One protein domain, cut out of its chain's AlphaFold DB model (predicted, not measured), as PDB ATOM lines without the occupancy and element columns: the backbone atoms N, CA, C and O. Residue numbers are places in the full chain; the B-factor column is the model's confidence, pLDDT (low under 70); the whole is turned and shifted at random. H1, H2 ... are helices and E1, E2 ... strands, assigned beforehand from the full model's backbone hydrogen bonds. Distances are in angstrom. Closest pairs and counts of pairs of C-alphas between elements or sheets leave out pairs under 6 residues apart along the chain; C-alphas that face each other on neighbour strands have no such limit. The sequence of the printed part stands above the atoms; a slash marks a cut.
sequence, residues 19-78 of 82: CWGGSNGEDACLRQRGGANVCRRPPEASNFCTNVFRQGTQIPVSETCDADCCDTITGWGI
ATOM      1  N   CYS A  19     -43.712 -37.958  51.878       89.88
ATOM      2  CA  CYS A  19     -42.371 -37.597  51.423       89.88
ATOM      3  C   CYS A  19     -42.361 -37.393  49.881       89.88
ATOM      4  O   CYS A  19     -43.256 -37.883  49.180       89.88
ATOM      5  N   TRP A  20     -41.401 -36.619  49.365       90.38
ATOM      6  CA  TRP A  20     -41.237 -36.294  47.948       90.38
ATOM      7  C   TRP A  20     -40.375 -37.332  47.247       90.38
ATOM      8  O   TRP A  20     -39.274 -37.659  47.707       90.38
ATOM      9  N   GLY A  21     -40.851 -37.751  46.080       85.62
ATOM     10  CA  GLY A  21     -40.197 -38.713  45.207       85.62
ATOM     11  C   GLY A  21     -40.232 -40.124  45.759       85.62
ATOM     12  O   GLY A  21     -40.823 -40.379  46.782       85.62
ATOM     13  N   GLY A  22     -39.562 -41.043  45.084       84.44
ATOM     14  CA  GLY A  22     -39.074 -42.284  45.663       84.44
ATOM     15  C   GLY A  22     -37.590 -42.116  45.943       84.44
ATOM     16  O   GLY A  22     -37.169 -41.303  46.764       84.44
ATOM     17  N   SER A  23     -36.781 -42.775  45.124       88.62
ATOM     18  CA  SER A  23     -35.356 -42.465  44.951       88.62
ATOM     19  C   SER A  23     -35.086 -41.087  44.315       88.62
ATOM     20  O   SER A  23     -33.961 -40.604  44.378       88.62
ATOM     21  N   ASN A  24     -36.104 -40.436  43.734       91.31
ATOM     22  CA  ASN A  24     -35.964 -39.183  42.977       91.31
ATOM     23  C   ASN A  24     -35.886 -37.899  43.832       91.31
ATOM     24  O   ASN A  24     -35.443 -36.875  43.323       91.31
ATOM     25  N   GLY A  25     -36.349 -37.918  45.090       90.56
ATOM     26  CA  GLY A  25     -36.233 -36.794  46.037       90.56
ATOM     27  C   GLY A  25     -36.549 -35.400  45.465       90.56
ATOM     28  O   GLY A  25     -37.697 -35.094  45.132       90.56
ATOM     29  N   GLU A  26     -35.517 -34.554  45.354       92.56
ATOM     30  CA  GLU A  26     -35.604 -33.171  44.858       92.56
ATOM     31  C   GLU A  26     -36.264 -33.067  43.478       92.56
ATOM     32  O   GLU A  26     -37.129 -32.212  43.273       92.56
ATOM     33  N   ASP A  27     -35.917 -33.958  42.547       94.19
ATOM     34  CA  ASP A  27     -36.431 -33.906  41.177       94.19
ATOM     35  C   ASP A  27     -37.946 -34.104  41.135       94.19
ATOM     36  O   ASP A  27     -38.643 -33.460  40.348       94.19
ATOM     37  N   ALA A  28     -38.481 -34.953  42.016       92.31
ATOM     38  CA  ALA A  28     -39.921 -35.132  42.153       92.31
ATOM     39  C   ALA A  28     -40.600 -33.859  42.676       92.31
ATOM     40  O   ALA A  28     -41.613 -33.430  42.120       92.31
ATOM     41  N   CYS A  29     -40.009 -33.198  43.678       90.00
ATOM     42  CA  CYS A  29     -40.492 -31.894  44.141       90.00
ATOM     43  C   CYS A  29     -40.491 -30.871  42.995       90.00
ATOM     44  O   CYS A  29     -41.490 -30.182  42.772       90.00
ATOM     45  N   LEU A  30     -39.404 -30.792  42.222       91.69
ATOM     46  CA  LEU A  30     -39.275 -29.855  41.106       91.69
ATOM     47  C   LEU A  30     -40.309 -30.119  40.007       91.69
ATOM     48  O   LEU A  30     -40.924 -29.161  39.532       91.69
ATOM     49  N   ARG A  31     -40.547 -31.384  39.638       91.38
ATOM     50  CA  ARG A  31     -41.588 -31.766  38.666       91.38
ATOM     51  C   ARG A  31     -42.974 -31.321  39.122       91.38
ATOM     52  O   ARG A  31     -43.690 -30.676  38.359       91.38
ATOM     53  N   GLN A  32     -43.333 -31.619  40.367       87.69
ATOM     54  CA  GLN A  32     -44.678 -31.353  40.889       87.69
ATOM     55  C   GLN A  32     -44.918 -29.876  41.218       87.69
ATOM     56  O   GLN A  32     -46.056 -29.413  41.171       87.69
ATOM     57  N   ARG A  33     -43.864 -29.114  41.531       85.75
ATOM     58  CA  ARG A  33     -43.958 -27.687  41.886       85.75
ATOM     59  C   ARG A  33     -43.502 -26.734  40.785       85.75
ATOM     60  O   ARG A  33     -43.254 -25.565  41.072       85.75
ATOM     61  N   GLY A  34     -43.357 -27.203  39.545       88.19
ATOM     62  CA  GLY A  34     -42.974 -26.351  38.413       88.19
ATOM     63  C   GLY A  34     -41.621 -25.657  38.604       88.19
ATOM     64  O   GLY A  34     -41.470 -24.486  38.272       88.19
ATOM     65  N   GLY A  35     -40.649 -26.354  39.196       88.00
ATOM     66  CA  GLY A  35     -39.291 -25.845  39.404       88.00
ATOM     67  C   GLY A  35     -39.111 -24.911  40.605       88.00
ATOM     68  O   GLY A  35     -38.072 -24.250  40.700       88.00
ATOM     69  N   ALA A  36     -40.089 -24.843  41.516       86.94
ATOM     70  CA  ALA A  36     -40.074 -23.937  42.661       86.94
ATOM     71  C   ALA A  36     -38.788 -24.029  43.505       86.94
ATOM     72  O   ALA A  36     -38.386 -25.098  43.959       86.94
ATOM     73  N   ASN A  37     -38.191 -22.873  43.814       89.12
ATOM     74  CA  ASN A  37     -36.931 -22.777  44.568       89.12
ATOM     75  C   ASN A  37     -36.981 -23.372  45.979       89.12
ATOM     76  O   ASN A  37     -35.941 -23.684  46.546       89.12
ATOM     77  N   VAL A  38     -38.173 -23.526  46.555       85.44
ATOM     78  CA  VAL A  38     -38.365 -24.204  47.843       85.44
ATOM     79  C   VAL A  38     -37.842 -25.643  47.831       85.44
ATOM     80  O   VAL A  38     -37.251 -26.046  48.823       85.44
ATOM     81  N   CYS A  39     -37.925 -26.347  46.694       87.94
ATOM     82  CA  CYS A  39     -37.376 -27.696  46.528       87.94
ATOM     83  C   CYS A  39     -35.856 -27.757  46.732       87.94
ATOM     84  O   CYS A  39     -35.335 -28.799  47.092       87.94
ATOM     85  N   ARG A  40     -35.145 -26.636  46.550       90.44
ATOM     86  CA  ARG A  40     -33.680 -26.544  46.684       90.44
ATOM     87  C   ARG A  40     -33.233 -26.051  48.059       90.44
ATOM     88  O   ARG A  40     -32.048 -25.812  48.286       90.44
ATOM     89  N   ARG A  41     -34.174 -25.782  48.968       86.69
ATOM     90  CA  ARG A  41     -33.847 -25.246  50.292       86.69
ATOM     91  C   ARG A  41     -33.403 -26.387  51.211       86.69
ATOM     92  O   ARG A  41     -34.090 -27.403  51.251       86.69
ATOM     93  N   PRO A  42     -32.352 -26.200  52.032       85.00
ATOM     94  CA  PRO A  42     -31.879 -27.243  52.944       85.00
ATOM     95  C   PRO A  42     -32.964 -27.871  53.841       85.00
ATOM     96  O   PRO A  42     -32.944 -29.087  54.005       85.00
ATOM     97  N   PRO A  43     -33.950 -27.117  54.379       83.75
ATOM     98  CA  PRO A  43     -35.030 -27.717  55.162       83.75
ATOM     99  C   PRO A  43     -35.913 -28.698  54.375       83.75
ATOM    100  O   PRO A  43     -36.425 -29.648  54.960       83.75
ATOM    101  N   GLU A  44     -36.073 -28.511  53.062       85.56
ATOM    102  CA  GLU A  44     -36.924 -29.371  52.230       85.56
ATOM    103  C   GLU A  44     -36.313 -30.762  52.029       85.56
ATOM    104  O   GLU A  44     -37.045 -31.734  51.871       85.56
ATOM    105  N   ALA A  45     -34.985 -30.893  52.129       85.62
ATOM    106  CA  ALA A  45     -34.308 -32.181  51.992       85.62
ATOM    107  C   ALA A  45     -34.779 -33.220  53.025       85.62
ATOM    108  O   ALA A  45     -34.755 -34.420  52.748       85.62
ATOM    109  N   SER A  46     -35.256 -32.768  54.192       86.31
ATOM    110  CA  SER A  46     -35.848 -33.637  55.219       86.31
ATOM    111  C   SER A  46     -37.171 -34.283  54.792       86.31
ATOM    112  O   SER A  46     -37.581 -35.282  55.377       86.31
ATOM    113  N   ASN A  47     -37.807 -33.759  53.742       86.50
ATOM    114  CA  ASN A  47     -39.051 -34.277  53.189       86.50
ATOM    115  C   ASN A  47     -38.827 -35.213  51.993       86.50
ATOM    116  O   ASN A  47     -39.798 -35.734  51.458       86.50
ATOM    117  N   PHE A  48     -37.594 -35.444  51.540       90.50
ATOM    118  CA  PHE A  48     -37.322 -36.364  50.429       90.50
ATOM    119  C   PHE A  48     -37.388 -37.812  50.906       90.50
ATOM    120  O   PHE A  48     -36.841 -38.141  51.955       90.50
ATOM    121  N   CYS A  49     -38.022 -38.703  50.138       91.81
ATOM    122  CA  CYS A  49     -38.234 -40.088  50.573       91.81
ATOM    123  C   CYS A  49     -36.947 -40.895  50.781       91.81
ATOM    124  O   CYS A  49     -36.979 -41.907  51.478       91.81
ATOM    125  N   THR A  50     -35.817 -40.431  50.244       91.44
ATOM    126  CA  THR A  50     -34.480 -40.973  50.526       91.44
ATOM    127  C   THR A  50     -34.010 -40.707  51.958       91.44
ATOM    128  O   THR A  50     -33.183 -41.450  52.475       91.44
ATOM    129  N   ASN A  51     -34.557 -39.680  52.613       90.00
ATOM    130  CA  ASN A  51     -34.234 -39.267  53.982       90.00
ATOM    131  C   ASN A  51     -35.366 -39.570  54.979       90.00
ATOM    132  O   ASN A  51     -35.258 -39.235  56.160       90.00
ATOM    133  N   VAL A  52     -36.457 -40.186  54.518       88.75
ATOM    134  CA  VAL A  52     -37.651 -40.462  55.319       88.75
ATOM    135  C   VAL A  52     -37.849 -41.964  55.464       88.75
ATOM    136  O   VAL A  52     -37.858 -42.700  54.482       88.75
ATOM    137  N   PHE A  53     -38.067 -42.417  56.698       89.69
ATOM    138  CA  PHE A  53     -38.346 -43.816  57.016       89.69
ATOM    139  C   PHE A  53     -39.843 -44.078  57.151       89.69
ATOM    140  O   PHE A  53     -40.605 -43.214  57.605       89.69
ATOM    141  N   ARG A  54     -40.263 -45.297  56.797       88.69
ATOM    142  CA  ARG A  54     -41.634 -45.756  57.014       88.69
ATOM    143  C   ARG A  54     -41.932 -45.788  58.509       88.69
ATOM    144  O   ARG A  54     -41.104 -46.244  59.303       88.69
ATOM    145  N   GLN A  55     -43.115 -45.320  58.892       84.94
ATOM    146  CA  GLN A  55     -43.494 -45.154  60.291       84.94
ATOM    147  C   GLN A  55     -43.341 -46.462  61.079       84.94
ATOM    148  O   GLN A  55     -43.865 -47.502  60.691       84.94
ATOM    149  N   GLY A  56     -42.629 -46.395  62.207       86.56
ATOM    150  CA  GLY A  56     -42.381 -47.557  63.064       86.56
ATOM    151  C   GLY A  56     -41.319 -48.524  62.533       86.56
ATOM    152  O   GLY A  56     -41.178 -49.615  63.077       86.56
ATOM    153  N   THR A  57     -40.565 -48.143  61.497       87.31
ATOM    154  CA  THR A  57     -39.518 -48.981  60.895       87.31
ATOM    155  C   THR A  57     -38.223 -48.194  60.661       87.31
ATOM    156  O   THR A  57     -38.201 -46.968  60.763       87.31
ATOM    157  N   GLN A  58     -37.150 -48.904  60.301       89.94
ATOM    158  CA  GLN A  58     -35.912 -48.322  59.759       89.94
ATOM    159  C   GLN A  58     -35.802 -48.500  58.236       89.94
ATOM    160  O   GLN A  58     -34.714 -48.402  57.678       89.94
ATOM    161  N   ILE A  59     -36.922 -48.771  57.562       89.69
ATOM    162  CA  ILE A  59     -36.979 -48.962  56.111       89.69
ATOM    163  C   ILE A  59     -37.203 -47.591  55.460       89.69
ATOM    164  O   ILE A  59     -38.215 -46.950  55.770       89.69
ATOM    165  N   PRO A  60     -36.298 -47.104  54.593       90.44
ATOM    166  CA  PRO A  60     -36.515 -45.870  53.846       90.44
ATOM    167  C   PRO A  60     -37.766 -45.975  52.970       90.44
ATOM    168  O   PRO A  60     -38.017 -47.008  52.351       90.44
ATOM    169  N   VAL A  61     -38.548 -44.903  52.856       91.88
ATOM    170  CA  VAL A  61     -39.721 -44.892  51.965       91.88
ATOM    171  C   VAL A  61     -39.297 -45.053  50.502       91.88
ATOM    172  O   VAL A  61     -40.003 -45.696  49.727       91.88
ATOM    173  N   SER A  62     -38.117 -44.544  50.137       93.25
ATOM    174  CA  SER A  62     -37.535 -44.711  48.801       93.25
ATOM    175  C   SER A  62     -37.217 -46.158  48.414       93.25
ATOM    176  O   SER A  62     -36.924 -46.402  47.249       93.25
ATOM    177  N   GLU A  63     -37.213 -47.105  49.358       94.12
ATOM    178  CA  GLU A  63     -36.985 -48.524  49.049       94.12
ATOM    179  C   GLU A  63     -38.190 -49.149  48.335       94.12
ATOM    180  O   GLU A  63     -38.028 -50.027  47.492       94.12
ATOM    181  N   THR A  64     -39.400 -48.686  48.658       92.44
ATOM    182  CA  THR A  64     -40.648 -49.256  48.131       92.44
ATOM    183  C   THR A  64     -41.406 -48.304  47.219       92.44
ATOM    184  O   THR A  64     -42.134 -48.757  46.341       92.44
ATOM    185  N   CYS A  65     -41.256 -46.995  47.408       93.81
ATOM    186  CA  CYS A  65     -41.963 -46.018  46.602       93.81
ATOM    187  C   CYS A  65     -41.141 -45.566  45.392       93.81
ATOM    188  O   CYS A  65     -39.987 -45.173  45.538       93.81
ATOM    189  N   ASP A  66     -41.772 -45.529  44.221       93.19
ATOM    190  CA  ASP A  66     -41.213 -45.056  42.948       93.19
ATOM    191  C   ASP A  66     -41.955 -43.827  42.372       93.19
ATOM    192  O   ASP A  66     -41.609 -43.332  41.299       93.19
ATOM    193  N   ALA A  67     -42.949 -43.299  43.093       93.06
ATOM    194  CA  ALA A  67     -43.776 -42.168  42.670       93.06
ATOM    195  C   ALA A  67     -43.176 -40.800  43.042       93.06
ATOM    196  O   ALA A  67     -42.219 -40.702  43.800       93.06
ATOM    197  N   ASP A  68     -43.773 -39.710  42.548       91.94
ATOM    198  CA  ASP A  68     -43.366 -38.345  42.921       91.94
ATOM    199  C   ASP A  68     -43.816 -37.939  44.334       91.94
ATOM    200  O   ASP A  68     -43.253 -37.019  44.925       91.94
ATOM    201  N   CYS A  69     -44.823 -38.615  44.883       90.75
ATOM    202  CA  CYS A  69     -45.322 -38.399  46.233       90.75
ATOM    203  C   CYS A  69     -45.621 -39.745  46.872       90.75
ATOM    204  O   CYS A  69     -46.301 -40.575  46.266       90.75
ATOM    205  N   CYS A  70     -45.160 -39.942  48.102       92.06
ATOM    206  CA  CYS A  70     -45.278 -41.226  48.782       92.06
ATOM    207  C   CYS A  70     -45.892 -41.074  50.158       92.06
ATOM    208  O   CYS A  70     -45.689 -40.064  50.830       92.06
ATOM    209  N   ASP A  71     -46.629 -42.097  50.572       90.75
ATOM    210  CA  ASP A  71     -47.161 -42.225  51.919       90.75
ATOM    211  C   ASP A  71     -46.103 -42.828  52.848       90.75
ATOM    212  O   ASP A  71     -45.542 -43.892  52.573       90.75
ATOM    213  N   THR A  72     -45.816 -42.159  53.962       88.94
ATOM    214  CA  THR A  72     -44.767 -42.599  54.894       88.94
ATOM    215  C   THR A  72     -45.233 -43.700  55.842       88.94
ATOM    216  O   THR A  72     -44.429 -44.198  56.624       88.94
ATOM    217  N   ILE A  73     -46.509 -44.082  55.833       90.31
ATOM    218  CA  ILE A  73     -47.031 -45.209  56.617       90.31
ATOM    219  C   ILE A  73     -46.896 -46.479  55.782       90.31
ATOM    220  O   ILE A  73     -46.286 -47.461  56.211       90.31
ATOM    221  N   THR A  74     -47.428 -46.461  54.562       91.00
ATOM    222  CA  THR A  74     -47.440 -47.646  53.700       91.00
ATOM    223  C   THR A  74     -46.134 -47.826  52.933       91.00
ATOM    224  O   THR A  74     -45.763 -48.964  52.653       91.00
ATOM    225  N   GLY A  75     -45.421 -46.734  52.640       91.06
ATOM    226  CA  GLY A  75     -44.239 -46.724  51.782       91.06
ATOM    227  C   GLY A  75     -44.566 -46.748  50.287       91.06
ATOM    228  O   GLY A  75     -43.690 -47.065  49.490       91.06
ATOM    229  N   TRP A  76     -45.809 -46.456  49.898       93.44
ATOM    230  CA  TRP A  76     -46.273 -46.553  48.509       93.44
ATOM    231  C   TRP A  76     -46.591 -45.191  47.906       93.44
ATOM    232  O   TRP A  76     -46.846 -44.217  48.620       93.44
ATOM    233  N   GLY A  77     -46.610 -45.152  46.574       92.44
ATOM    234  CA  GLY A  77     -46.990 -43.970  45.819       92.44
ATOM    235  C   GLY A  77     -48.426 -43.537  46.100       92.44
ATOM    236  O   GLY A  77     -49.339 -44.357  46.211       92.44
ATOM    237  N   ILE A  78     -48.625 -42.227  46.190       90.25
ATOM    238  CA  ILE A  78     -49.926 -41.581  46.352       90.25
ATOM    239  C   ILE A  78     -50.085 -40.454  45.339       90.25
ATOM    240  O   ILE A  78     -49.115 -39.911  44.813       90.25
TER     241      ILE A  78
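This is residues 19 to 78 of the 82 residues of an uncharacterized protein of Colletotrichum chlorophyti (UniProt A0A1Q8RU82). What shape? With little regular structure, short helices H1, H2 and H3 gather in one half, and looped residues 48 to 68 with strand E1 make the other. What parts? The 60 printed residues, mostly helix by class, have 20 in named elements, in the order H1, H2, H3, E1. The whole is compact, with radius of gyration of the C-alphas 10.5 A, and spans 31 by 20 by 14 A.

Which touch? H1, residues 26 to 32, touches H2, residues 37 to 40, C-alphas 29 and 39 closest at 5.7 A. H3, residues 42 to 47, is close to H2 but not clearly touching, C-alphas 38 and 44 closest at 6.9 A. Which backbones bond? Every O i to N i+4 pair is within hydrogen-bond range in H1; H3 has 0 of 2, but 3 of 3 O i to N i+3 pairs.

Where does H1 begin? C-alpha 26 is at (-35.604, -33.171, 44.858). Where is E1? E1, residues 69 to 71, pairs with no named strand and ends at (-47.161, -42.225, 51.919).

Any cut? The printed part has no cut; the link H3 to E1 is long. Low confidence? No printed residue is under 70.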